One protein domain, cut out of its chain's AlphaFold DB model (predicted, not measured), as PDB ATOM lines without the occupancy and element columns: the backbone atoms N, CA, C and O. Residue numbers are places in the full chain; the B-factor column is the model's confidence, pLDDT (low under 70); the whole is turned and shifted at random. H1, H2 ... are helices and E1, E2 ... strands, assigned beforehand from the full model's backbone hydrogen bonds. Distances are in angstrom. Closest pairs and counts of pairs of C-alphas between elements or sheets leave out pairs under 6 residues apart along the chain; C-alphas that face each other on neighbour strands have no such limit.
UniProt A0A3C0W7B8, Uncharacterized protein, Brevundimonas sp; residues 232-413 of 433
ATOM      1  N   ALA A 232     165.544 120.764 121.157       77.38
ATOM      2  CA  ALA A 232     164.498 121.477 120.446       77.38
ATOM      3  C   ALA A 232     164.786 122.980 120.428       77.38
ATOM      4  O   ALA A 232     165.322 123.534 121.389       77.38
ATOM      5  N   LEU A 233     164.405 123.644 119.338       80.75
ATOM      6  CA  LEU A 233     164.397 125.096 119.258       80.75
ATOM      7  C   LEU A 233     163.000 125.599 119.615       80.75
ATOM      8  O   LEU A 233     162.011 125.290 118.952       80.75
ATOM      9  N   VAL A 234     162.926 126.394 120.669       81.81
ATOM     10  CA  VAL A 234     161.717 127.071 121.122       81.81
ATOM     11  C   VAL A 234     161.720 128.466 120.524       81.81
ATOM     12  O   VAL A 234     162.608 129.262 120.822       81.81
ATOM     13  N   VAL A 235     160.733 128.770 119.693       81.31
ATOM     14  CA  VAL A 235     160.512 130.088 119.097       81.31
ATOM     15  C   VAL A 235     159.227 130.655 119.683       81.31
ATOM     16  O   VAL A 235     158.197 129.983 119.711       81.31
ATOM     17  N   PHE A 236     159.269 131.888 120.176       75.38
ATOM     18  CA  PHE A 236     158.065 132.547 120.676       75.38
ATOM     19  C   PHE A 236     157.338 133.221 119.512       75.38
ATOM     20  O   PHE A 236     157.973 133.907 118.712       75.38
ATOM     21  N   ARG A 237     156.016 133.024 119.402       74.88
ATOM     22  CA  ARG A 237     155.208 133.635 118.323       74.88
ATOM     23  C   ARG A 237     155.300 135.156 118.350       74.88
ATOM     24  O   ARG A 237     155.401 135.792 117.309       74.88
ATOM     25  N   GLU A 238     155.305 135.700 119.559       78.88
ATOM     26  CA  GLU A 238     155.653 137.082 119.840       78.88
ATOM     27  C   GLU A 238     156.909 137.079 120.718       78.88
ATOM     28  O   GLU A 238     156.904 136.426 121.768       78.88
ATOM     29  N   PRO A 239     157.993 137.771 120.323       81.75
ATOM     30  CA  PRO A 239     159.201 137.842 121.132       81.75
ATOM     31  C   PRO A 239     158.899 138.341 122.552       81.75
ATOM     32  O   PRO A 239     158.330 139.419 122.745       81.75
ATOM     33  N   LEU A 240     159.290 137.563 123.561       87.12
ATOM     34  CA  LEU A 240     158.956 137.834 124.963       87.12
ATOM     35  C   LEU A 240     159.981 138.753 125.628       87.12
ATOM     36  O   LEU A 240     161.134 138.827 125.218       87.12
ATOM     37  N   THR A 241     159.610 139.427 126.717       90.94
ATOM     38  CA  THR A 241     160.628 140.015 127.604       90.94
ATOM     39  C   THR A 241     161.458 138.896 128.253       90.94
ATOM     40  O   THR A 241     160.926 137.802 128.454       90.94
ATOM     41  N   PRO A 242     162.726 139.138 128.643       90.69
ATOM     42  CA  PRO A 242     163.523 138.136 129.356       90.69
ATOM     43  C   PRO A 242     162.805 137.564 130.584       90.69
ATOM     44  O   PRO A 242     162.719 136.352 130.732       90.69
ATOM     45  N   ALA A 243     162.168 138.418 131.392       90.12
ATOM     46  CA  ALA A 243     161.402 137.985 132.561       90.12
ATOM     47  C   ALA A 243     160.227 137.053 132.200       90.12
ATOM     48  O   ALA A 243     160.001 136.050 132.876       90.12
ATOM     49  N   ALA A 244     159.492 137.358 131.124       89.19
ATOM     50  CA  ALA A 244     158.396 136.514 130.659       89.19
ATOM     51  C   ALA A 244     158.905 135.172 130.102       89.19
ATOM     52  O   ALA A 244     158.353 134.127 130.445       89.19
ATOM     53  N   ALA A 245     159.985 135.175 129.316       89.25
ATOM     54  CA  ALA A 245     160.602 133.950 128.807       89.25
ATOM     55  C   ALA A 245     161.126 133.055 129.945       89.25
ATOM     56  O   ALA A 245     160.825 131.860 129.972       89.25
ATOM     57  N   THR A 246     161.816 133.630 130.938       90.00
ATOM     58  CA  THR A 246     162.265 132.911 132.142       90.00
ATOM     59  C   THR A 246     161.078 132.308 132.899       90.00
ATOM     60  O   THR A 246     161.132 131.149 133.314       90.00
ATOM     61  N   ALA A 247     159.964 133.035 133.037       87.31
ATOM     62  CA  ALA A 247     158.757 132.518 133.687       87.31
ATOM     63  C   ALA A 247     158.119 131.337 132.929       87.31
ATOM     64  O   ALA A 247     157.603 130.410 133.563       87.31
ATOM     65  N   VAL A 248     158.164 131.350 131.592       85.50
ATOM     66  CA  VAL A 248     157.693 130.239 130.749       85.50
ATOM     67  C   VAL A 248     158.583 129.004 130.925       85.50
ATOM     68  O   VAL A 248     158.051 127.912 131.134       85.50
ATOM     69  N   LEU A 249     159.909 129.176 130.895       85.88
ATOM     70  CA  LEU A 249     160.887 128.078 130.900       85.88
ATOM     71  C   LEU A 249     161.147 127.476 132.288       85.88
ATOM     72  O   LEU A 249     161.337 126.269 132.409       85.88
ATOM     73  N   ARG A 250     161.101 128.269 133.366       82.88
ATOM     74  CA  ARG A 250     161.385 127.776 134.731       82.88
ATOM     75  C   ARG A 250     160.460 126.625 135.150       82.88
ATOM     76  O   ARG A 250     160.845 125.783 135.953       82.88
ATOM     77  N   ARG A 251     159.236 126.573 134.615       74.00
ATOM     78  CA  ARG A 251     158.236 125.550 134.969       74.00
ATOM     79  C   ARG A 251     158.376 124.244 134.184       74.00
ATOM     80  O   ARG A 251     157.705 123.282 134.537       74.00
ATOM     81  N   SER A 252     159.198 124.199 133.135       76.38
ATOM     82  CA  SER A 252     159.288 123.032 132.248       76.38
ATOM     83  C   SER A 252     160.411 122.055 132.601       76.38
ATOM     84  O   SER A 252     160.448 120.973 132.027       76.38
ATOM     85  N   GLY A 253     161.326 122.405 133.516       79.62
ATOM     86  CA  GLY A 253     162.480 121.554 133.859       79.62
ATOM     87  C   GLY A 253     163.427 121.304 132.678       79.62
ATOM     88  O   GLY A 253     164.126 120.295 132.645       79.62
ATOM     89  N   LEU A 254     163.401 122.192 131.680       87.19
ATOM     90  CA  LEU A 254     164.216 122.099 130.474       87.19
ATOM     91  C   LEU A 254     165.543 122.823 130.691       87.19
ATOM     92  O   LEU A 254     165.562 123.938 131.213       87.19
ATOM     93  N   ARG A 255     166.633 122.215 130.224       88.56
ATOM     94  CA  ARG A 255     167.975 122.810 130.235       88.56
ATOM     95  C   ARG A 255     168.146 123.687 129.005       88.56
ATOM     96  O   ARG A 255     167.815 123.252 127.905       88.56
ATOM     97  N   GLN A 256     168.666 124.898 129.167       89.31
ATOM     98  CA  GLN A 256     168.864 125.847 128.068       89.31
ATOM     99  C   GLN A 256     170.299 125.734 127.550       89.31
ATOM    100  O   GLN A 256     171.251 125.738 128.324       89.31
ATOM    101  N   HIS A 257     170.460 125.638 126.235       83.25
ATOM    102  CA  HIS A 257     171.758 125.479 125.571       83.25
ATOM    103  C   HIS A 257     172.182 126.730 124.824       83.25
ATOM    104  O   HIS A 257     173.367 127.034 124.759       83.25
ATOM    105  N   ALA A 258     171.223 127.464 124.268       85.56
ATOM    106  CA  ALA A 258     171.463 128.744 123.626       85.56
ATOM    107  C   ALA A 258     170.239 129.639 123.773       85.56
ATOM    108  O   ALA A 258     169.107 129.168 123.670       85.56
ATOM    109  N   VAL A 259     170.459 130.931 123.976       89.19
ATOM    110  CA  VAL A 259     169.407 131.946 124.021       89.19
ATOM    111  C   VAL A 259     169.734 133.029 123.013       89.19
ATOM    112  O   VAL A 259     170.860 133.527 122.975       89.19
ATOM    113  N   ARG A 260     168.731 133.409 122.221       87.62
ATOM    114  CA  ARG A 260     168.828 134.491 121.242       87.62
ATOM    115  C   ARG A 260     167.970 135.666 121.667       87.62
ATOM    116  O   ARG A 260     166.759 135.518 121.849       87.62
ATOM    117  N   ILE A 261     168.603 136.824 121.804       87.25
ATOM    118  CA  ILE A 261     167.966 138.079 122.189       87.25
ATOM    119  C   ILE A 261     167.980 139.035 121.005       87.25
ATOM    120  O   ILE A 261     169.036 139.339 120.462       87.25
ATOM    121  N   ALA A 262     166.803 139.527 120.642       85.06
ATOM    122  CA  ALA A 262     166.597 140.513 119.599       85.06
ATOM    123  C   ALA A 262     166.487 141.940 120.166       85.06
ATOM    124  O   ALA A 262     165.830 142.171 121.189       85.06
ATOM    125  N   PHE A 263     167.089 142.890 119.449       80.50
ATOM    126  CA  PHE A 263     166.952 144.340 119.603       80.50
ATOM    127  C   PHE A 263     166.603 144.928 118.235       80.50
ATOM    128  O   PHE A 263     167.482 145.151 117.403       80.50
ATOM    129  N   GLY A 264     165.306 145.104 117.971       79.00
ATOM    130  CA  GLY A 264     164.841 145.332 116.603       79.00
ATOM    131  C   GLY A 264     165.262 144.172 115.700       79.00
ATOM    132  O   GLY A 264     164.886 143.031 115.959       79.00
ATOM    133  N   GLU A 265     166.065 144.470 114.681       74.88
ATOM    134  CA  GLU A 265     166.582 143.485 113.722       74.88
ATOM    135  C   GLU A 265     167.883 142.797 114.169       74.88
ATOM    136  O   GLU A 265     168.260 141.798 113.573       74.88
ATOM    137  N   PHE A 266     168.578 143.299 115.197       80.38
ATOM    138  CA  PHE A 266     169.847 142.717 115.654       80.38
ATOM    139  C   PHE A 266     169.623 141.561 116.625       80.38
ATOM    140  O   PHE A 266     168.850 141.707 117.574       80.38
ATOM    141  N   ILE A 267     170.352 140.455 116.448       82.50
ATOM    142  CA  ILE A 267     170.242 139.258 117.294       82.50
ATOM    143  C   ILE A 267     171.582 138.910 117.959       82.50
ATOM    144  O   ILE A 267     172.560 138.597 117.280       82.50
ATOM    145  N   ASP A 268     171.597 138.885 119.295       84.94
ATOM    146  CA  ASP A 268     172.707 138.408 120.138       84.94
ATOM    147  C   ASP A 268     172.426 136.970 120.609       84.94
ATOM    148  O   ASP A 268     171.342 136.680 121.120       84.94
ATOM    149  N   GLU A 269     173.389 136.063 120.443       87.06
ATOM    150  CA  GLU A 269     173.325 134.670 120.886       87.06
ATOM    151  C   GLU A 269     174.340 134.400 121.999       87.06
ATOM    152  O   GLU A 269     175.556 134.538 121.826       87.06
ATOM    153  N   VAL A 270     173.826 133.898 123.121       85.12
ATOM    154  CA  VAL A 270     174.632 133.365 124.221       85.12
ATOM    155  C   VAL A 270     174.403 131.867 124.318       85.12
ATOM    156  O   VAL A 270     173.264 131.400 124.283       85.12
ATOM    157  N   ARG A 271     175.498 131.116 124.431       81.56
ATOM    158  CA  ARG A 271     175.510 129.655 124.411       81.56
ATOM    159  C   ARG A 271     176.182 129.108 125.666       81.56
ATOM    160  O   ARG A 271     177.228 129.608 126.066       81.56
ATOM    161  N   ALA A 272     175.575 128.083 126.252       74.44
ATOM    162  CA  ALA A 272     176.154 127.306 127.340       74.44
ATOM    163  C   ALA A 272     177.091 126.206 126.794       74.44
ATOM    164  O   ALA A 272     176.936 125.791 125.638       74.44
ATOM    165  N   PRO A 273     178.030 125.695 127.613       66.75
ATOM    166  CA  PRO A 273     178.792 124.486 127.305       66.75
ATOM    167  C   PRO A 273     177.889 123.335 126.845       66.75
ATOM    168  O   PRO A 273     176.768 123.170 127.334       66.75
ATOM    169  N   ALA A 274     178.358 122.576 125.850       57.22
ATOM    170  CA  ALA A 274     177.520 121.651 125.091       57.22
ATOM    171  C   ALA A 274     176.913 120.522 125.942       57.22
ATOM    172  O   ALA A 274     175.861 120.003 125.585       57.22
ATOM    173  N   ASP A 275     177.545 120.142 127.038       57.75
ATOM    174  CA  ASP A 275     177.181 119.033 127.914       57.75
ATOM    175  C   ASP A 275     176.396 119.458 129.161       57.75
ATOM    176  O   ASP A 275     175.654 118.651 129.718       57.75
ATOM    177  N   GLU A 276     176.487 120.720 129.576       67.38
ATOM    178  CA  GLU A 276     175.948 121.127 130.876       67.38
ATOM    179  C   GLU A 276     174.529 121.707 130.782       67.38
ATOM    180  O   GLU A 276     173.678 121.413 131.634       67.38
ATOM    181  N   GLY A 277     174.235 122.509 129.749       70.81
ATOM    182  CA  GLY A 277     173.038 123.360 129.717       70.81
ATOM    183  C   GLY A 277     172.901 124.241 130.977       70.81
ATOM    184  O   GLY A 277     173.576 124.047 131.984       70.81
ATOM    185  N   GLN A 278     172.036 125.248 130.967       82.56
ATOM    186  CA  GLN A 278     171.842 126.133 132.125       82.56
ATOM    187  C   GLN A 278     170.361 126.469 132.321       82.56
ATOM    188  O   GLN A 278     169.593 126.503 131.361       82.56
ATOM    189  N   ASP A 279     169.940 126.699 133.565       84.44
ATOM    190  CA  ASP A 279     168.534 127.005 133.889       84.44
ATOM    191  C   ASP A 279     168.239 128.514 133.828       84.44
ATOM    192  O   ASP A 279     167.085 128.932 133.718       84.44
ATOM    193  N   ASP A 280     169.280 129.340 133.872       86.62
ATOM    194  CA  ASP A 280     169.244 130.801 133.940       86.62
ATOM    195  C   ASP A 280     169.923 131.471 132.730       86.62
ATOM    196  O   ASP A 280     170.221 132.670 132.756       86.62
ATOM    197  N   LEU A 281     170.115 130.724 131.635       90.06
ATOM    198  CA  LEU A 281     170.783 131.220 130.428       90.06
ATOM    199  C   LEU A 281     170.062 132.432 129.826       90.06
ATOM    200  O   LEU A 281     170.718 133.311 129.274       90.06
ATOM    201  N   VAL A 282     168.733 132.529 129.953       90.94
ATOM    202  CA  VAL A 282     167.972 133.715 129.515       90.94
ATOM    203  C   VAL A 282     168.390 134.971 130.276       90.94
ATOM    204  O   VAL A 282     168.593 136.026 129.667       90.94
ATOM    205  N   ASP A 283     168.558 134.868 131.592       89.44
ATOM    206  CA  ASP A 283     168.953 136.001 132.421       89.44
ATOM    207  C   ASP A 283     170.417 136.375 132.155       89.44
ATOM    208  O   ASP A 283     170.738 137.563 132.054       89.44
ATOM    209  N   ALA A 284     171.290 135.376 131.976       86.69
ATOM    210  CA  ALA A 284     172.678 135.577 131.562       86.69
ATOM    211  C   ALA A 284     172.764 136.267 130.196       86.69
ATOM    212  O   ALA A 284     173.429 137.294 130.071       86.69
ATOM    213  N   ALA A 285     172.017 135.787 129.200       87.38
ATOM    214  CA  ALA A 285     171.947 136.397 127.881       87.38
ATOM    215  C   ALA A 285     171.463 137.849 127.956       87.38
ATOM    216  O   ALA A 285     172.040 138.727 127.320       87.38
ATOM    217  N   ALA A 286     170.451 138.136 128.781       85.75
ATOM    218  CA  ALA A 286     169.917 139.485 128.931       85.75
ATOM    219  C   ALA A 286     170.886 140.441 129.639       85.75
ATOM    220  O   ALA A 286     170.845 141.643 129.366       85.75
ATOM    221  N   ARG A 287     171.716 139.946 130.567       82.50
ATOM    222  CA  ARG A 287     172.807 140.726 131.177       82.50
ATOM    223  C   ARG A 287     173.912 140.986 130.166       82.50
ATOM    224  O   ARG A 287     174.206 142.150 129.922       82.50
ATOM    225  N   THR A 288     174.412 139.934 129.518       79.69
ATOM    226  CA  THR A 288     175.425 140.020 128.462       79.69
ATOM    227  C   THR A 288     174.993 141.038 127.421       79.69
ATOM    228  O   THR A 288     175.691 142.019 127.205       79.69
ATOM    229  N   ALA A 289     173.797 140.893 126.852       77.75
ATOM    230  CA  ALA A 289     173.282 141.817 125.855       77.75
ATOM    231  C   ALA A 289     173.266 143.281 126.335       77.75
ATOM    232  O   ALA A 289     173.655 144.164 125.577       77.75
ATOM    233  N   ARG A 290     172.888 143.542 127.598       74.62
ATOM    234  CA  ARG A 290     172.928 144.884 128.213       74.62
ATOM    235  C   ARG A 290     174.347 145.419 128.383       74.62
ATOM    236  O   ARG A 290     174.585 146.572 128.046       74.62
ATOM    237  N   GLU A 291     175.283 144.602 128.857       70.56
ATOM    238  CA  GLU A 291     176.707 144.964 128.923       70.56
ATOM    239  C   GLU A 291     177.237 145.324 127.529       70.56
ATOM    240  O   GLU A 291     177.962 146.303 127.359       70.56
ATOM    241  N   ASN A 292     176.784 144.604 126.500       66.00
ATOM    242  CA  ASN A 292     177.174 144.873 125.121       66.00
ATOM    243  C   ASN A 292     176.551 146.153 124.563       66.00
ATOM    244  O   ASN A 292     177.122 146.710 123.629       66.00
ATOM    245  N   LEU A 293     175.427 146.650 125.093       62.75
ATOM    246  CA  LEU A 293     174.919 147.986 124.743       62.75
ATOM    247  C   LEU A 293     175.913 149.081 125.178       62.75
ATOM    248  O   LEU A 293     176.046 150.093 124.494       62.75
ATOM    249  N   GLY A 294     176.647 148.854 126.274       53.84
ATOM    250  CA  GLY A 294     177.490 149.839 126.962       53.84
ATOM    251  C   GLY A 294     178.912 150.070 126.430       53.84
ATOM    252  O   GLY A 294     179.603 150.900 127.000       53.84
ATOM    253  N   HIS A 295     179.349 149.400 125.353       54.59
ATOM    254  CA  HIS A 295     180.632 149.650 124.651       54.59
ATOM    255  C   HIS A 295     181.935 149.526 125.484       54.59
ATOM    256  O   HIS A 295     182.590 150.524 125.750       54.59
ATOM    257  N   ALA A 296     182.422 148.312 125.778       48.94
ATOM    258  CA  ALA A 296     183.809 148.164 126.275       48.94
ATOM    259  C   ALA A 296     184.643 147.085 125.554       48.94
ATOM    260  O   ALA A 296     185.761 147.347 125.134       48.94
ATOM    261  N   GLY A 297     184.116 145.876 125.323       50.00
ATOM    262  CA  GLY A 297     184.952 144.749 124.865       50.00
ATOM    263  C   GLY A 297     185.476 144.844 123.422       50.00
ATOM    264  O   GLY A 297     186.684 144.852 123.190       50.00
ATOM    265  N   ALA A 298     184.565 144.908 122.446       51.00
ATOM    266  CA  ALA A 298     184.907 144.856 121.019       51.00
ATOM    267  C   ALA A 298     185.587 146.135 120.512       51.00
ATOM    268  O   ALA A 298     186.521 146.061 119.720       51.00
ATOM    269  N   GLY A 299     185.131 147.296 120.991       54.66
ATOM    270  CA  GLY A 299     185.661 148.597 120.585       54.66
ATOM    271  C   GLY A 299     187.099 148.810 121.041       54.66
ATOM    272  O   GLY A 299     187.921 149.266 120.256       54.66
ATOM    273  N   ASP A 300     187.448 148.392 122.260       58.62
ATOM    274  CA  ASP A 300     188.829 148.474 122.739       58.62
ATOM    275  C   ASP A 300     189.751 147.476 122.029       58.62
ATOM    276  O   ASP A 300     190.914 147.786 121.781       58.62
ATOM    277  N   ALA A 301     189.260 146.279 121.693       61.66
ATOM    278  CA  ALA A 301     190.024 145.291 120.931       61.66
ATOM    279  C   ALA A 301     190.278 145.742 119.487       61.66
ATOM    280  O   ALA A 301     191.419 145.708 119.033       61.66
ATOM    281  N   ALA A 302     189.239 146.226 118.806       60.47
ATOM    282  CA  ALA A 302     189.339 146.792 117.467       60.47
ATOM    283  C   ALA A 302     190.208 148.050 117.454       60.47
ATOM    284  O   ALA A 302     191.059 148.181 116.585       60.47
ATOM    285  N   ARG A 303     190.085 148.927 118.464       62.91
ATOM    286  CA  ARG A 303     190.961 150.091 118.636       62.91
ATOM    287  C   ARG A 303     192.406 149.669 118.863       62.91
ATOM    288  O   ARG A 303     193.281 150.240 118.231       62.91
ATOM    289  N   ARG A 304     192.684 148.686 119.730       64.38
ATOM    290  CA  ARG A 304     194.053 148.185 119.954       64.38
ATOM    291  C   ARG A 304     194.653 147.603 118.680       64.38
ATOM    292  O   ARG A 304     195.793 147.923 118.384       64.38
ATOM    293  N   TRP A 305     193.891 146.811 117.930       65.94
ATOM    294  CA  TRP A 305     194.325 146.283 116.638       65.94
ATOM    295  C   TRP A 305     194.587 147.411 115.627       65.94
ATOM    296  O   TRP A 305     195.694 147.527 115.115       65.94
ATOM    297  N   PHE A 306     193.625 148.316 115.439       63.69
ATOM    298  CA  PHE A 306     193.721 149.445 114.508       63.69
ATOM    299  C   PHE A 306     194.849 150.430 114.872       63.69
ATOM    300  O   PHE A 306     195.540 150.946 114.001       63.69
ATOM    301  N   THR A 307     195.076 150.669 116.166       61.03
ATOM    302  CA  THR A 307     196.150 151.551 116.661       61.03
ATOM    303  C   THR A 307     197.520 150.876 116.563       61.03
ATOM    304  O   THR A 307     198.499 151.556 116.277       61.03
ATOM    305  N   ALA A 308     197.610 149.558 116.794       60.16
ATOM    306  CA  ALA A 308     198.868 148.809 116.732       60.16
ATOM    307  C   ALA A 308     199.361 148.572 115.295       60.16
ATOM    308  O   ALA A 308     200.567 148.566 115.077       60.16
ATOM    309  N   GLU A 309     198.449 148.404 114.333       60.09
ATOM    310  CA  GLU A 309     198.780 148.273 112.903       60.09
ATOM    311  C   GLU A 309     198.959 149.649 112.211       60.09
ATOM    312  O   GLU A 309     199.492 149.713 111.112       60.09
ATOM    313  N   ALA A 310     198.614 150.746 112.902       52.50
ATOM    314  CA  ALA A 310     198.819 152.164 112.574       52.50
ATOM    315  C   ALA A 310     198.133 152.725 111.306       52.50
ATOM    316  O   ALA A 310     198.064 152.117 110.240       52.50
ATOM    317  N   ALA A 311     197.695 153.988 111.413       52.56
ATOM    318  CA  ALA A 311     197.121 154.774 110.318       52.56
ATOM    319  C   ALA A 311     198.077 154.951 109.120       52.56
ATOM    320  O   ALA A 311     197.615 155.076 107.992       52.56
ATOM    321  N   GLU A 312     199.395 154.881 109.346       49.50
ATOM    322  CA  GLU A 312     200.398 154.886 108.272       49.50
ATOM    323  C   GLU A 312     200.321 153.624 107.399       49.50
ATOM    324  O   GLU A 312     200.539 153.705 106.194       49.50
ATOM    325  N   ALA A 313     199.968 152.459 107.959       57.59
ATOM    326  CA  ALA A 313     199.809 151.241 107.169       57.59
ATOM    327  C   ALA A 313     198.523 151.267 106.343       57.59
ATOM    328  O   ALA A 313     198.518 150.735 105.237       57.59
ATOM    329  N   LEU A 314     197.460 151.940 106.815       62.12
ATOM    330  CA  LEU A 314     196.242 152.125 106.019       62.12
ATOM    331  C   LEU A 314     196.564 152.788 104.686       62.12
ATOM    332  O   LEU A 314     195.962 152.422 103.686       62.12
ATOM    333  N   ASP A 315     197.517 153.720 104.638       56.34
ATOM    334  CA  ASP A 315     197.864 154.411 103.396       56.34
ATOM    335  C   ASP A 315     198.451 153.527 102.302       56.34
ATOM    336  O   ASP A 315     198.262 153.804 101.114       56.34
ATOM    337  N   TYR A 316     199.085 152.428 102.692       54.53
ATOM    338  CA  TYR A 316     199.760 151.517 101.773       54.53
ATOM    339  C   TYR A 316     199.100 150.136 101.710       54.53
ATOM    340  O   TYR A 316     199.398 149.353 100.808       54.53
ATOM    341  N   ASP A 317     198.167 149.857 102.619       68.06
ATOM    342  CA  ASP A 317     197.471 148.588 102.747       68.06
ATOM    343  C   ASP A 317     195.956 148.773 102.549       68.06
ATOM    344  O   ASP A 317     195.165 148.984 103.476       68.06
ATOM    345  N   GLY A 318     195.537 148.636 101.288       65.81
ATOM    346  CA  GLY A 318     194.122 148.638 100.917       65.81
ATOM    347  C   GLY A 318     193.309 147.546 101.621       65.81
ATOM    348  O   GLY A 318     192.101 147.697 101.776       65.81
ATOM    349  N   TRP A 319     193.939 146.469 102.102       67.94
ATOM    350  CA  TRP A 319     193.256 145.430 102.863       67.94
ATOM    351  C   TRP A 319     192.944 145.873 104.287       67.94
ATOM    352  O   TRP A 319     191.797 145.719 104.713       67.94
ATOM    353  N   LEU A 320     193.891 146.503 104.987       69.81
ATOM    354  CA  LEU A 320     193.615 147.099 106.298       69.81
ATOM    355  C   LEU A 320     192.493 148.144 106.197       69.81
ATOM    356  O   LEU A 320     191.591 148.155 107.039       69.81
ATOM    357  N   ARG A 321     192.467 148.948 105.121       71.38
ATOM    358  CA  ARG A 321     191.359 149.888 104.858       71.38
ATOM    359  C   ARG A 321     190.016 149.179 104.681       71.38
ATOM    360  O   ARG A 321     189.024 149.598 105.274       71.38
ATOM    361  N   MET A 322     189.963 148.092 103.911       73.25
ATOM    362  CA  MET A 322     188.727 147.317 103.727       73.25
ATOM    363  C   MET A 322     188.222 146.707 105.036       73.25
ATOM    364  O   MET A 322     187.022 146.755 105.311       73.25
ATOM    365  N   GLN A 323     189.118 146.169 105.869       73.88
ATOM    366  CA  GLN A 323     188.745 145.641 107.184       73.88
ATOM    367  C   GLN A 323     188.183 146.731 108.095       73.88
ATOM    368  O   GLN A 323     187.162 146.527 108.753       73.88
ATOM    369  N   ALA A 324     188.821 147.901 108.091       74.81
ATOM    370  CA  ALA A 324     188.383 149.058 108.850       74.81
ATOM    371  C   ALA A 324     186.976 149.514 108.430       74.81
ATOM    372  O   ALA A 324     186.096 149.686 109.273       74.81
ATOM    373  N   VAL A 325     186.724 149.634 107.125       76.31
ATOM    374  CA  VAL A 325     185.400 150.007 106.604       76.31
ATOM    375  C   VAL A 325     184.341 148.957 106.941       76.31
ATOM    376  O   VAL A 325     183.264 149.318 107.414       76.31
ATOM    377  N   ALA A 326     184.641 147.666 106.777       74.88
ATOM    378  CA  ALA A 326     183.717 146.595 107.156       74.88
ATOM    379  C   ALA A 326     183.341 146.661 108.647       74.88
ATOM    380  O   ALA A 326     182.189 146.403 109.011       74.88
ATOM    381  N   PHE A 327     184.294 147.047 109.500       77.00
ATOM    382  CA  PHE A 327     184.061 147.268 110.921       77.00
ATOM    383  C   PHE A 327     183.099 148.442 111.160       77.00
ATOM    384  O   PHE A 327     182.080 148.266 111.829       77.00
ATOM    385  N   ILE A 328     183.386 149.617 110.584       76.19
ATOM    386  CA  ILE A 328     182.568 150.836 110.731       76.19
ATOM    387  C   ILE A 328     181.112 150.570 110.326       76.19
ATOM    388  O   ILE A 328     180.186 150.843 111.092       76.19
ATOM    389  N   GLU A 329     180.902 149.975 109.150       75.94
ATOM    390  CA  GLU A 329     179.559 149.704 108.628       75.94
ATOM    391  C   GLU A 329     178.787 148.692 109.492       75.94
ATOM    392  O   GLU A 329     177.572 148.822 109.694       75.94
ATOM    393  N   GLY A 330     179.488 147.690 110.034       73.69
ATOM    394  CA  GLY A 330     178.925 146.729 110.981       73.69
ATOM    395  C   GLY A 330     178.465 147.389 112.284       73.69
ATOM    396  O   GLY A 330     177.355 147.121 112.759       73.69
ATOM    397  N   GLU A 331     179.270 148.299 112.835       74.44
ATOM    398  CA  GLU A 331     178.929 149.022 114.062       74.44
ATOM    399  C   GLU A 331     177.770 149.983 113.887       74.44
ATOM    400  O   GLU A 331     176.860 149.991 114.715       74.44
ATOM    401  N   ASP A 332     177.766 150.773 112.817       74.50
ATOM    402  CA  ASP A 332     176.689 151.725 112.577       74.50
ATOM    403  C   ASP A 332     175.354 150.980 112.372       74.50
ATOM    404  O   ASP A 332     174.312 151.412 112.881       74.50
ATOM    405  N   ARG A 333     175.366 149.805 111.718       73.12
ATOM    406  CA  ARG A 333     174.189 148.918 111.626       73.12
ATOM    407  C   ARG A 333     173.711 148.483 113.008       73.12
ATOM    408  O   ARG A 333     172.516 148.580 113.300       73.12
ATOM    409  N   ARG A 334     174.629 148.057 113.875       73.19
ATOM    410  CA  ARG A 334     174.297 147.657 115.244       73.19
ATOM    411  C   ARG A 334     173.749 148.827 116.053       73.19
ATOM    412  O   ARG A 334     172.693 148.699 116.662       73.19
ATOM    413  N   ALA A 335     174.422 149.974 116.037       73.19
ATOM    414  CA  ALA A 335     174.020 151.164 116.775       73.19
ATOM    415  C   ALA A 335     172.601 151.620 116.403       73.19
ATOM    416  O   ALA A 335     171.857 152.068 117.276       73.19
ATOM    417  N   ARG A 336     172.199 151.466 115.133       72.50
ATOM    418  CA  ARG A 336     170.814 151.693 114.690       72.50
ATOM    419  C   ARG A 336     169.846 150.663 115.271       72.50
ATOM    420  O   ARG A 336     168.840 151.053 115.858       72.50
ATOM    421  N   ALA A 337     170.159 149.372 115.162       69.62
ATOM    422  CA  ALA A 337     169.292 148.303 115.661       69.62
ATOM    423  C   ALA A 337     169.085 148.370 117.186       69.62
ATOM    424  O   ALA A 337     167.970 148.207 117.676       69.62
ATOM    425  N   LEU A 338     170.122 148.729 117.947       69.25
ATOM    426  CA  LEU A 338     170.030 148.881 119.402       69.25
ATOM    427  C   LEU A 338     169.096 150.016 119.852       69.25
ATOM    428  O   LEU A 338     168.583 149.976 120.967       69.25
ATOM    429  N   ARG A 339     168.839 151.014 118.998       73.69
ATOM    430  CA  ARG A 339     167.879 152.097 119.280       73.69
ATOM    431  C   ARG A 339     166.429 151.699 118.990       73.69
ATOM    432  O   ARG A 339     165.524 152.440 119.361       73.69
ATOM    433  N   ALA A 340     166.195 150.552 118.348       69.75
ATOM    434  CA  ALA A 340     164.879 150.155 117.850       69.75
ATOM    435  C   ALA A 340     163.915 149.646 118.937       69.75
ATOM    436  O   ALA A 340     162.721 149.514 118.677       69.75
ATOM    437  N   GLY A 341     164.391 149.369 120.156       71.94
ATOM    438  CA  GLY A 341     163.515 148.999 121.265       71.94
ATOM    439  C   GLY A 341     164.171 148.127 122.338       71.94
ATOM    440  O   GLY A 341     165.356 147.803 122.264       71.94
ATOM    441  N   PRO A 342     163.402 147.749 123.372       81.75
ATOM    442  CA  PRO A 342     163.892 146.912 124.462       81.75
ATOM    443  C   PRO A 342     164.201 145.478 124.007       81.75
ATOM    444  O   PRO A 342     163.528 144.939 123.132       81.75
ATOM    445  N   ALA A 343     165.145 144.834 124.700       84.69
ATOM    446  CA  ALA A 343     165.506 143.431 124.501       84.69
ATOM    447  C   ALA A 343     164.278 142.504 124.505       84.69
ATOM    448  O   ALA A 343     163.404 142.603 125.383       84.69
ATOM    449  N   ARG A 344     164.248 141.560 123.562       88.44
ATOM    450  CA  ARG A 344     163.250 140.488 123.495       88.44
ATOM    451  C   ARG A 344     163.912 139.137 123.270       88.44
ATOM    452  O   ARG A 344     164.853 139.037 122.501       88.44
ATOM    453  N   VAL A 345     163.417 138.085 123.906       89.00
ATOM    454  CA  VAL A 345     163.856 136.713 123.655       89.00
ATOM    455  C   VAL A 345     163.179 136.220 122.384       89.00
ATOM    456  O   VAL A 345     161.957 136.080 122.335       89.00
ATOM    457  N   ALA A 346     163.989 135.979 121.359       82.88
ATOM    458  CA  ALA A 346     163.555 135.516 120.049       82.88
ATOM    459  C   ALA A 346     163.411 133.989 120.007       82.88
ATOM    460  O   ALA A 346     162.413 133.462 119.521       82.88
ATOM    461  N   SER A 347     164.407 133.272 120.532       85.50
ATOM    462  CA  SER A 347     164.370 131.810 120.610       85.50
ATOM    463  C   SER A 347     165.287 131.265 121.699       85.50
ATOM    464  O   SER A 347     166.221 131.942 122.138       85.50
ATOM    465  N   VAL A 348     165.022 130.026 122.111       88.06
ATOM    466  CA  VAL A 348     165.826 129.280 123.082       88.06
ATOM    467  C   VAL A 348     166.014 127.845 122.601       88.06
ATOM    468  O   VAL A 348     165.050 127.151 122.299       88.06
ATOM    469  N   GLU A 349     167.258 127.391 122.523       86.56
ATOM    470  CA  GLU A 349     167.593 125.979 122.336       86.56
ATOM    471  C   GLU A 349     167.523 125.280 123.693       86.56
ATOM    472  O   GLU A 349     168.174 125.715 124.645       86.56
ATOM    473  N   VAL A 350     166.741 124.208 123.789       87.06
ATOM    474  CA  VAL A 350     166.495 123.485 125.042       87.06
ATOM    475  C   VAL A 350     166.682 121.981 124.884       87.06
ATOM    476  O   VAL A 350     166.490 121.449 123.793       87.06
ATOM    477  N   SER A 351     166.995 121.291 125.980       86.25
ATOM    478  CA  SER A 351     166.897 119.831 126.085       86.25
ATOM    479  C   SER A 351     166.107 119.405 127.321       86.25
ATOM    480  O   SER A 351     165.954 120.162 128.284       86.25
ATOM    481  N   GLY A 352     165.575 118.185 127.285       84.00
ATOM    482  CA  GLY A 352     164.837 117.586 128.392       84.00
ATOM    483  C   GLY A 352     163.982 116.407 127.943       84.00
ATOM    484  O   GLY A 352     164.158 115.870 126.851       84.00
ATOM    485  N   THR A 353     163.042 115.983 128.788       85.50
ATOM    486  CA  THR A 353     162.170 114.854 128.447       85.50
ATOM    487  C   THR A 353     161.239 115.210 127.277       85.50
ATOM    488  O   THR A 353     160.768 116.349 127.180       85.50
ATOM    489  N   PRO A 354     160.883 114.246 126.405       81.50
ATOM    490  CA  PRO A 354     159.920 114.487 125.329       81.50
ATOM    491  C   PRO A 354     158.575 115.038 125.821       81.50
ATOM    492  O   PRO A 354     157.950 115.851 125.140       81.50
ATOM    493  N   SER A 355     158.137 114.633 127.018       83.62
ATOM    494  CA  SER A 355     156.919 115.142 127.652       83.62
ATOM    495  C   SER A 355     157.032 116.614 128.056       83.62
ATOM    496  O   SER A 355     156.093 117.369 127.813       83.62
ATOM    497  N   ALA A 356     158.172 117.055 128.601       85.56
ATOM    498  CA  ALA A 356     158.403 118.459 128.943       85.56
ATOM    499  C   ALA A 356     158.426 119.360 127.697       85.56
ATOM    500  O   ALA A 356     157.807 120.426 127.687       85.56
ATOM    501  N   ILE A 357     159.072 118.903 126.619       82.44
ATOM    502  CA  ILE A 357     159.090 119.612 125.330       82.44
ATOM    503  C   ILE A 357     157.674 119.681 124.733       82.44
ATOM    504  O   ILE A 357     157.252 120.734 124.260       82.44
ATOM    505  N   SER A 358     156.908 118.588 124.809       81.94
ATOM    506  CA  SER A 358     155.524 118.545 124.314       81.94
ATOM    507  C   SER A 358     154.588 119.455 125.118       81.94
ATOM    508  O   SER A 358     153.748 120.140 124.540       81.94
ATOM    509  N   ALA A 359     154.754 119.513 126.443       84.75
ATOM    510  CA  ALA A 359     154.002 120.419 127.309       84.75
ATOM    511  C   ALA A 359     154.295 121.894 126.989       84.75
ATOM    512  O   ALA A 359     153.391 122.726 127.020       84.75
ATOM    513  N   LEU A 360     155.544 122.216 126.637       83.88
ATOM    514  CA  LEU A 360     155.913 123.548 126.170       83.88
ATOM    515  C   LEU A 360     155.284 123.863 124.801       83.88
ATOM    516  O   LEU A 360     154.754 124.957 124.617       83.88
ATOM    517  N   ALA A 361     155.281 122.898 123.875       79.81
ATOM    518  CA  ALA A 361     154.677 123.033 122.546       79.81
ATOM    519  C   ALA A 361     153.147 123.203 122.573       79.81
ATOM    520  O   ALA A 361     152.579 123.779 121.649       79.81
ATOM    521  N   ALA A 362     152.475 122.729 123.626       83.19
ATOM    522  CA  ALA A 362     151.031 122.890 123.799       83.19
ATOM    523  C   ALA A 362     150.606 124.333 124.143       83.19
ATOM    524  O   ALA A 362     149.415 124.645 124.126       83.19
ATOM    525  N   ARG A 363     151.552 125.226 124.469       81.44
ATOM    526  CA  ARG A 363     151.260 126.629 124.797       81.44
ATOM    527  C   ARG A 363     151.017 127.429 123.520       81.44
ATOM    528  O   ARG A 363     151.833 127.411 122.605       81.44
ATOM    529  N   SER A 364     149.935 128.206 123.485       72.00
ATOM    530  CA  SER A 364     149.540 129.000 122.310       72.00
ATOM    531  C   SER A 364     150.560 130.065 121.897       72.00
ATOM    532  O   SER A 364     150.575 130.468 120.740       72.00
ATOM    533  N   GLU A 365     151.399 130.518 122.827       75.56
ATOM    534  CA  GLU A 365     152.454 131.521 122.620       75.56
ATOM    535  C   GLU A 365     153.770 130.952 122.051       75.56
ATOM    536  O   GLU A 365     154.657 131.717 121.669       75.56
ATOM    537  N   VAL A 366     153.910 129.622 121.968       76.81
ATOM    538  CA  VAL A 366     155.165 128.944 121.611       76.81
ATOM    539  C   VAL A 366     155.028 128.163 120.303       76.81
ATOM    540  O   VAL A 366     154.011 127.538 120.014       76.81
ATOM    541  N   VAL A 367     156.093 128.177 119.509       76.38
ATOM    542  CA  VAL A 367     156.331 127.263 118.395       76.38
ATOM    543  C   VAL A 367     157.591 126.473 118.718       76.38
ATOM    544  O   VAL A 367     158.654 127.047 118.936       76.38
ATOM    545  N   VAL A 368     157.481 125.149 118.764       70.25
ATOM    546  CA  VAL A 368     158.645 124.276 118.944       70.25
ATOM    547  C   VAL A 368     159.027 123.715 117.585       70.25
ATOM    548  O   VAL A 368     158.297 122.908 117.013       70.25
ATOM    549  N   ALA A 369     160.174 124.150 117.077       65.69
ATOM    550  CA  ALA A 369     160.790 123.584 115.892       65.69
ATOM    551  C   ALA A 369     161.817 122.532 116.320       65.69
ATOM    552  O   ALA A 369     162.629 122.749 117.226       65.69
ATOM    553  N   ARG A 370     161.820 121.379 115.645       58.75
ATOM    554  CA  ARG A 370     163.032 120.559 115.640       58.75
ATOM    555  C   ARG A 370     164.060 121.313 114.813       58.75
ATOM    556  O   ARG A 370     163.710 121.846 113.768       58.75
ATOM    557  N   LEU A 371     165.297 121.378 115.299       53.47
ATOM    558  CA  LEU A 371     166.408 121.844 114.478       53.47
ATOM    559  C   LEU A 371     166.520 120.839 113.323       53.47
ATOM    560  O   LEU A 371     167.016 119.732 113.486       53.47
ATOM    561  N   ASP A 372     165.941 121.147 112.179       46.69
ATOM    562  CA  ASP A 372     166.249 120.475 110.933       46.69
ATOM    563  C   ASP A 372     167.432 121.197 110.275       46.69
ATOM    564  O   ASP A 372     167.909 122.241 110.730       46.69
ATOM    565  N   ARG A 373     167.983 120.600 109.218       46.31
ATOM    566  CA  ARG A 373     169.252 121.032 108.603       46.31
ATOM    567  C   ARG A 373     169.198 122.416 107.939       46.31
ATOM    568  O   ARG A 373     170.191 122.831 107.345       46.31
ATOM    569  N   HIS A 374     168.080 123.135 108.040       45.72
ATOM    570  CA  HIS A 374     167.822 124.359 107.289       45.72
ATOM    571  C   HIS A 374     167.565 125.606 108.137       45.72
ATOM    572  O   HIS A 374     167.308 126.658 107.560       45.72
ATOM    573  N   GLY A 375     167.710 125.554 109.467       47.88
ATOM    574  CA  GLY A 375     167.727 126.764 110.306       47.88
ATOM    575  C   GLY A 375     166.505 127.681 110.125       47.88
ATOM    576  O   GLY A 375     166.588 128.873 110.421       47.88
ATOM    577  N   GLU A 376     165.380 127.149 109.629       42.84
ATOM    578  CA  GLU A 376     164.223 127.933 109.170       42.84
ATOM    579  C   GLU A 376     163.484 128.645 110.316       42.84
ATOM    580  O   GLU A 376     162.645 129.508 110.075       42.84
ATOM    581  N   GLY A 377     163.822 128.332 111.571       45.00
ATOM    582  CA  GLY A 377     163.156 128.851 112.766       45.00
ATOM    583  C   GLY A 377     163.743 130.125 113.378       45.00
ATOM    584  O   GLY A 377     163.207 130.595 114.380       45.00
ATOM    585  N   LEU A 378     164.834 130.689 112.850       49.94
ATOM    586  CA  LEU A 378     165.402 131.917 113.414       49.94
ATOM    587  C   LEU A 378     164.725 133.162 112.815       49.94
ATOM    588  O   LEU A 378     164.784 133.342 111.593       49.94
ATOM    589  N   PRO A 379     164.082 134.031 113.632       45.84
ATOM    590  CA  PRO A 379     163.633 135.335 113.151       45.84
ATOM    591  C   PRO A 379     164.835 136.109 112.593       45.84
ATOM    592  O   PRO A 379     165.962 135.948 113.056       45.84
ATOM    593  N   GLN A 380     164.607 136.860 111.520       46.41
ATOM    594  CA  GLN A 380     165.672 137.348 110.645       46.41
ATOM    595  C   GLN A 380     166.366 138.607 111.176       46.41
ATOM    596  O   GLN A 380     165.702 139.508 111.673       46.41
ATOM    597  N   ALA A 381     167.662 138.719 110.877       43.88
ATOM    598  CA  ALA A 381     168.226 139.949 110.330       43.88
ATOM    599  C   ALA A 381     168.361 139.732 108.816       43.88
ATOM    600  O   ALA A 381     169.060 138.807 108.381       43.88
ATOM    601  N   VAL A 382     167.671 140.529 107.997       35.41
ATOM    602  CA  VAL A 382     167.967 140.580 106.561       35.41
ATOM    603  C   VAL A 382     169.306 141.295 106.443       35.41
ATOM    604  O   VAL A 382     169.356 142.519 106.367       35.41
ATOM    605  N   SER A 383     170.420 140.562 106.447       40.31
ATOM    606  CA  SER A 383     171.634 141.158 105.903       40.31
ATOM    607  C   SER A 383     171.388 141.298 104.405       40.31
ATOM    608  O   SER A 383     171.210 140.295 103.705       40.31
ATOM    609  N   SER A 384     171.358 142.537 103.919       47.91
ATOM    610  CA  SER A 384     171.565 142.834 102.504       47.91
ATOM    611  C   SER A 384     172.718 141.980 101.976       47.91
ATOM    612  O   SER A 384     173.637 141.665 102.737       47.91
ATOM    613  N   ARG A 385     172.646 141.592 100.695       54.56
ATOM    614  CA  ARG A 385     173.709 140.866  99.987       54.56
ATOM    615  C   ARG A 385     175.082 141.274 100.531       54.56
ATOM    616  O   ARG A 385     175.407 142.456 100.586       54.56
ATOM    617  N   ALA A 386     175.831 140.265 100.949       56.69
ATOM    618  CA  ALA A 386     177.213 140.364 101.371       56.69
ATOM    619  C   ALA A 386     178.007 141.225 100.356       56.69
ATOM    620  O   ALA A 386     178.016 140.827  99.185       56.69
ATOM    621  N   PRO A 387     178.637 142.356 100.745       57.88
ATOM    622  CA  PRO A 387     179.395 143.147  99.789       57.88
ATOM    623  C   PRO A 387     180.555 142.326  99.208       57.88
ATOM    624  O   PRO A 387     181.228 141.582  99.926       57.88
ATOM    625  N   THR A 388     180.772 142.389  97.899       65.25
ATOM    626  CA  THR A 388     181.910 141.733  97.248       65.25
ATOM    627  C   THR A 388     183.221 142.387  97.685       65.25
ATOM    628  O   THR A 388     183.233 143.496  98.225       65.25
ATOM    629  N   TRP A 389     184.348 141.720  97.410       63.34
ATOM    630  CA  TRP A 389     185.662 142.361  97.527       63.34
ATOM    631  C   TRP A 389     185.700 143.702  96.785       63.34
ATOM    632  O   TRP A 389     186.248 144.660  97.307       63.34
ATOM    633  N   GLU A 390     185.077 143.787  95.610       68.94
ATOM    634  CA  GLU A 390     185.017 145.009  94.801       68.94
ATOM    635  C   GLU A 390     184.191 146.116  95.467       68.94
ATOM    636  O   GLU A 390     184.564 147.282  95.384       68.94
ATOM    637  N   GLU A 391     183.095 145.767  96.145       72.81
ATOM    638  CA  GLU A 391     182.251 146.726  96.865       72.81
ATOM    639  C   GLU A 391     182.953 147.247  98.129       72.81
ATOM    640  O   GLU A 391     182.939 148.450  98.381       72.81
ATOM    641  N   LEU A 392     183.627 146.378  98.893       71.50
ATOM    642  CA  LEU A 392     184.444 146.804 100.040       71.50
ATOM    643  C   LEU A 392     185.667 147.616  99.600       71.50
ATOM    644  O   LEU A 392     185.988 148.612 100.241       71.50
ATOM    645  N   ASP A 393     186.324 147.226  98.506       72.75
ATOM    646  CA  ASP A 393     187.454 147.955  97.918       72.75
ATOM    647  C   ASP A 393     187.016 149.318  97.375       72.75
ATOM    648  O   ASP A 393     187.718 150.306  97.557       72.75
ATOM    649  N   ALA A 394     185.839 149.414  96.751       79.44
ATOM    650  CA  ALA A 394     185.260 150.693  96.344       79.44
ATOM    651  C   ALA A 394     185.005 151.592  97.560       79.44
ATOM    652  O   ALA A 394     185.536 152.697  97.620       79.44
ATOM    653  N   LEU A 395     184.305 151.086  98.582       76.75
ATOM    654  CA  LEU A 395     184.044 151.843  99.811       76.75
ATOM    655  C   LEU A 395     185.336 152.267 100.530       76.75
ATOM    656  O   LEU A 395     185.397 153.357 101.091       76.75
ATOM    657  N   ALA A 396     186.371 151.424 100.515       76.25
ATOM    658  CA  ALA A 396     187.668 151.711 101.122       76.25
ATOM    659  C   ALA A 396     188.523 152.696 100.311       76.25
ATOM    660  O   ALA A 396     189.295 153.451 100.900       76.25
ATOM    661  N   ARG A 397     188.409 152.698  98.979       77.62
ATOM    662  CA  ARG A 397     189.092 153.667  98.104       77.62
ATOM    663  C   ARG A 397     188.437 155.041  98.147       77.62
ATOM    664  O   ARG A 397     189.148 156.040  98.114       77.62
ATOM    665  N   ASP A 398     187.113 155.080  98.243       83.38
ATOM    666  CA  ASP A 398     186.335 156.320  98.206       83.38
ATOM    667  C   ASP A 398     186.324 157.057  99.558       83.38
ATOM    668  O   ASP A 398     185.926 158.223  99.627       83.38
ATOM    669  N   ARG A 399     186.772 156.406 100.643       81.31
ATOM    670  CA  ARG A 399     186.828 156.979 101.995       81.31
ATOM    671  C   ARG A 399     188.271 157.382 102.340       81.31
ATOM    672  O   ARG A 399     189.144 156.513 102.373       81.31
ATOM    673  N   PRO A 400     188.551 158.671 102.612       82.06
ATOM    674  CA  PRO A 400     189.891 159.103 103.001       82.06
ATOM    675  C   PRO A 400     190.285 158.487 104.351       82.06
ATOM    676  O   PRO A 400     189.426 158.250 105.206       82.06
ATOM    677  N   VAL A 401     191.580 158.220 104.550       75.19
ATOM    678  CA  VAL A 401     192.089 157.549 105.762       75.19
ATOM    679  C   VAL A 401     191.775 158.348 107.016       75.19
ATOM    680  O   VAL A 401     191.441 157.765 108.044       75.19
ATOM    681  N   GLU A 402     191.781 159.671 106.919       75.31
ATOM    682  CA  GLU A 402     191.412 160.576 108.000       75.31
ATOM    683  C   GLU A 402     189.956 160.377 108.425       75.31
ATOM    684  O   GLU A 402     189.677 160.324 109.619       75.31
ATOM    685  N   ALA A 403     189.037 160.185 107.471       79.81
ATOM    686  CA  ALA A 403     187.635 159.901 107.782       79.81
ATOM    687  C   ALA A 403     187.463 158.504 108.393       79.81
ATOM    688  O   ALA A 403     186.676 158.335 109.320       79.81
ATOM    689  N   ILE A 404     188.218 157.504 107.920       75.50
ATOM    690  CA  ILE A 404     188.235 156.166 108.533       75.50
ATOM    691  C   ILE A 404     188.723 156.266 109.986       75.50
ATOM    692  O   ILE A 404     188.089 155.726 110.891       75.50
ATOM    693  N   ALA A 405     189.821 156.983 110.231       72.38
ATOM    694  CA  ALA A 405     190.375 157.182 111.565       72.38
ATOM    695  C   ALA A 405     189.420 157.964 112.484       72.38
ATOM    696  O   ALA A 405     189.249 157.593 113.647       72.38
ATOM    697  N   GLU A 406     188.760 159.006 111.968       75.19
ATOM    698  CA  GLU A 406     187.749 159.779 112.693       75.19
ATOM    699  C   GLU A 406     186.543 158.911 113.069       75.19
ATOM    700  O   GLU A 406     186.107 158.935 114.219       75.19
ATOM    701  N   ASP A 407     186.040 158.088 112.146       75.94
ATOM    702  CA  ASP A 407     184.937 157.169 112.419       75.94
ATOM    703  C   ASP A 407     185.309 156.112 113.466       75.94
ATOM    704  O   ASP A 407     184.509 155.829 114.359       75.94
ATOM    705  N   PHE A 408     186.535 155.583 113.436       71.56
ATOM    706  CA  PHE A 408     187.048 154.732 114.514       71.56
ATOM    707  C   PHE A 408     187.110 155.483 115.851       71.56
ATOM    708  O   PHE A 408     186.708 154.944 116.886       71.56
ATOM    709  N   GLY A 409     187.559 156.739 115.840       66.81
ATOM    710  CA  GLY A 409     187.551 157.614 117.013       66.81
ATOM    711  C   GLY A 409     186.141 157.856 117.560       66.81
ATOM    712  O   GLY A 409     185.922 157.752 118.763       66.81
ATOM    713  N   ARG A 410     185.160 158.100 116.687       71.69
ATOM    714  CA  ARG A 410     183.744 158.294 117.036       71.69
ATOM    715  C   ARG A 410     183.116 157.030 117.617       71.69
ATOM    716  O   ARG A 410     182.375 157.110 118.594       71.69
ATOM    717  N   LEU A 411     183.367 155.879 117.000       65.12
ATOM    718  CA  LEU A 411     182.729 154.612 117.362       65.12
ATOM    719  C   LEU A 411     183.355 153.965 118.606       65.12
ATOM    720  O   LEU A 411     182.647 153.308 119.370       65.12
ATOM    721  N   PHE A 412     184.660 154.160 118.836       62.22
ATOM    722  CA  PHE A 412     185.415 153.470 119.900       62.22
ATOM    723  C   PHE A 412     186.125 154.405 120.886       62.22
ATOM    724  O   PHE A 412     186.835 153.936 121.782       62.22
ATOM    725  N   GLY A 413     185.953 155.719 120.748       54.59
ATOM    726  CA  GLY A 413     186.432 156.738 121.679       54.59
ATOM    727  C   GLY A 413     185.412 157.017 122.777       54.59
ATOM    728  O   GLY A 413     184.670 157.994 122.733       54.59
TER     729      GLY A 413
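Overview. This is residues 232 to 413 of the 433 residues of an uncharacterized protein of Brevundimonas sp (UniProt A0A3C0W7B8). What is the main picture? Two lobes make a long, loose shape: at one end a strongly twisted five-stranded sheet with H1, H2 and H6 packed on it, at the other a cluster of H3, H4, H7, H8 and most of H5, whose residues 333 to 338 reach the sheet. Unnamed residues 370 to 388 lead from the sheet lobe to the helical lobe. What is it built of? 182 residues are printed, with eight named helices and five named strands in the order E1 H1 E2 E3 H2 H3 H4 H5 E4 H6 E5 H7 H8, class mixed; the antiparallel sheet runs E3 E2 E4 E1 E5. How large is it? It is loose, with a radius of gyration of the C-alphas of 20.0 A and spans of 62 by 31 by 29 A.

Arrangement. How do the strands pair? E1, residues 232 to 240, is the antiparallel neighbour of E4, residues 344 to 351, and of E5, residues 366 to 369; N 234 and O 348 at 2.8 A, and N 235 and O 367 at 2.8 A, are within hydrogen-bond range. E2, residues 255 to 263, is the antiparallel neighbour of E4, with N 260 and O 347 at 2.9 A, and forms a hairpin with E3, residues 266 to 271, with N 261 and O 268 at 2.8 A. Which helices are on the sheet? H1, residues 242 to 250, and H2, residues 281 to 293, lie on the same face and touch, closest at the C-alphas of Pro 242 and Val 282, 6.3 A, H2 with residues 282 to 286 alone. H6, residues 354 to 361, has a height over the sheet of 8.9 A; H5, residues 318 to 338, comes closest to E3 at the C-alphas of Phe 266 and Ala 337, 5.6 A. What surrounds H5? H7, residues 389 to 398, touches it about perpendicular at 89 degrees, closest at the C-alphas of Met 322 and Ala 396, 5.2 A. H8, residues 401 to 412, touches H5, H3, residues 297 to 309, and H4, residues 311 to 316; its closest C-alphas to H3 are those of Phe 412 and Gly 299, 4.9 A. Every O i to N i+4 pair is within hydrogen-bond range in each helix but H4, with 0 of 2 and 3 of 3 O i to N i+3 pairs.

Along the chain. Where are the anchors? E1 begins at C-alpha 232, (164.498, 121.477, 120.446), and H8 ends at C-alpha 412, (185.415, 153.470, 119.900). Which elements are longest? H5 measures 30.4 A from first to last C-alpha, E2 24.0 A and E4 21.1 A.

Size, cuts and confidence. Is anything cut or long? The printed part has no cut, and the link from E5 to H7, 19 residues, is long. Where is confidence low? The mean pLDDT of the printed part is 72.7, and residues 292 to 320 and 369 to 390 are among those under 70.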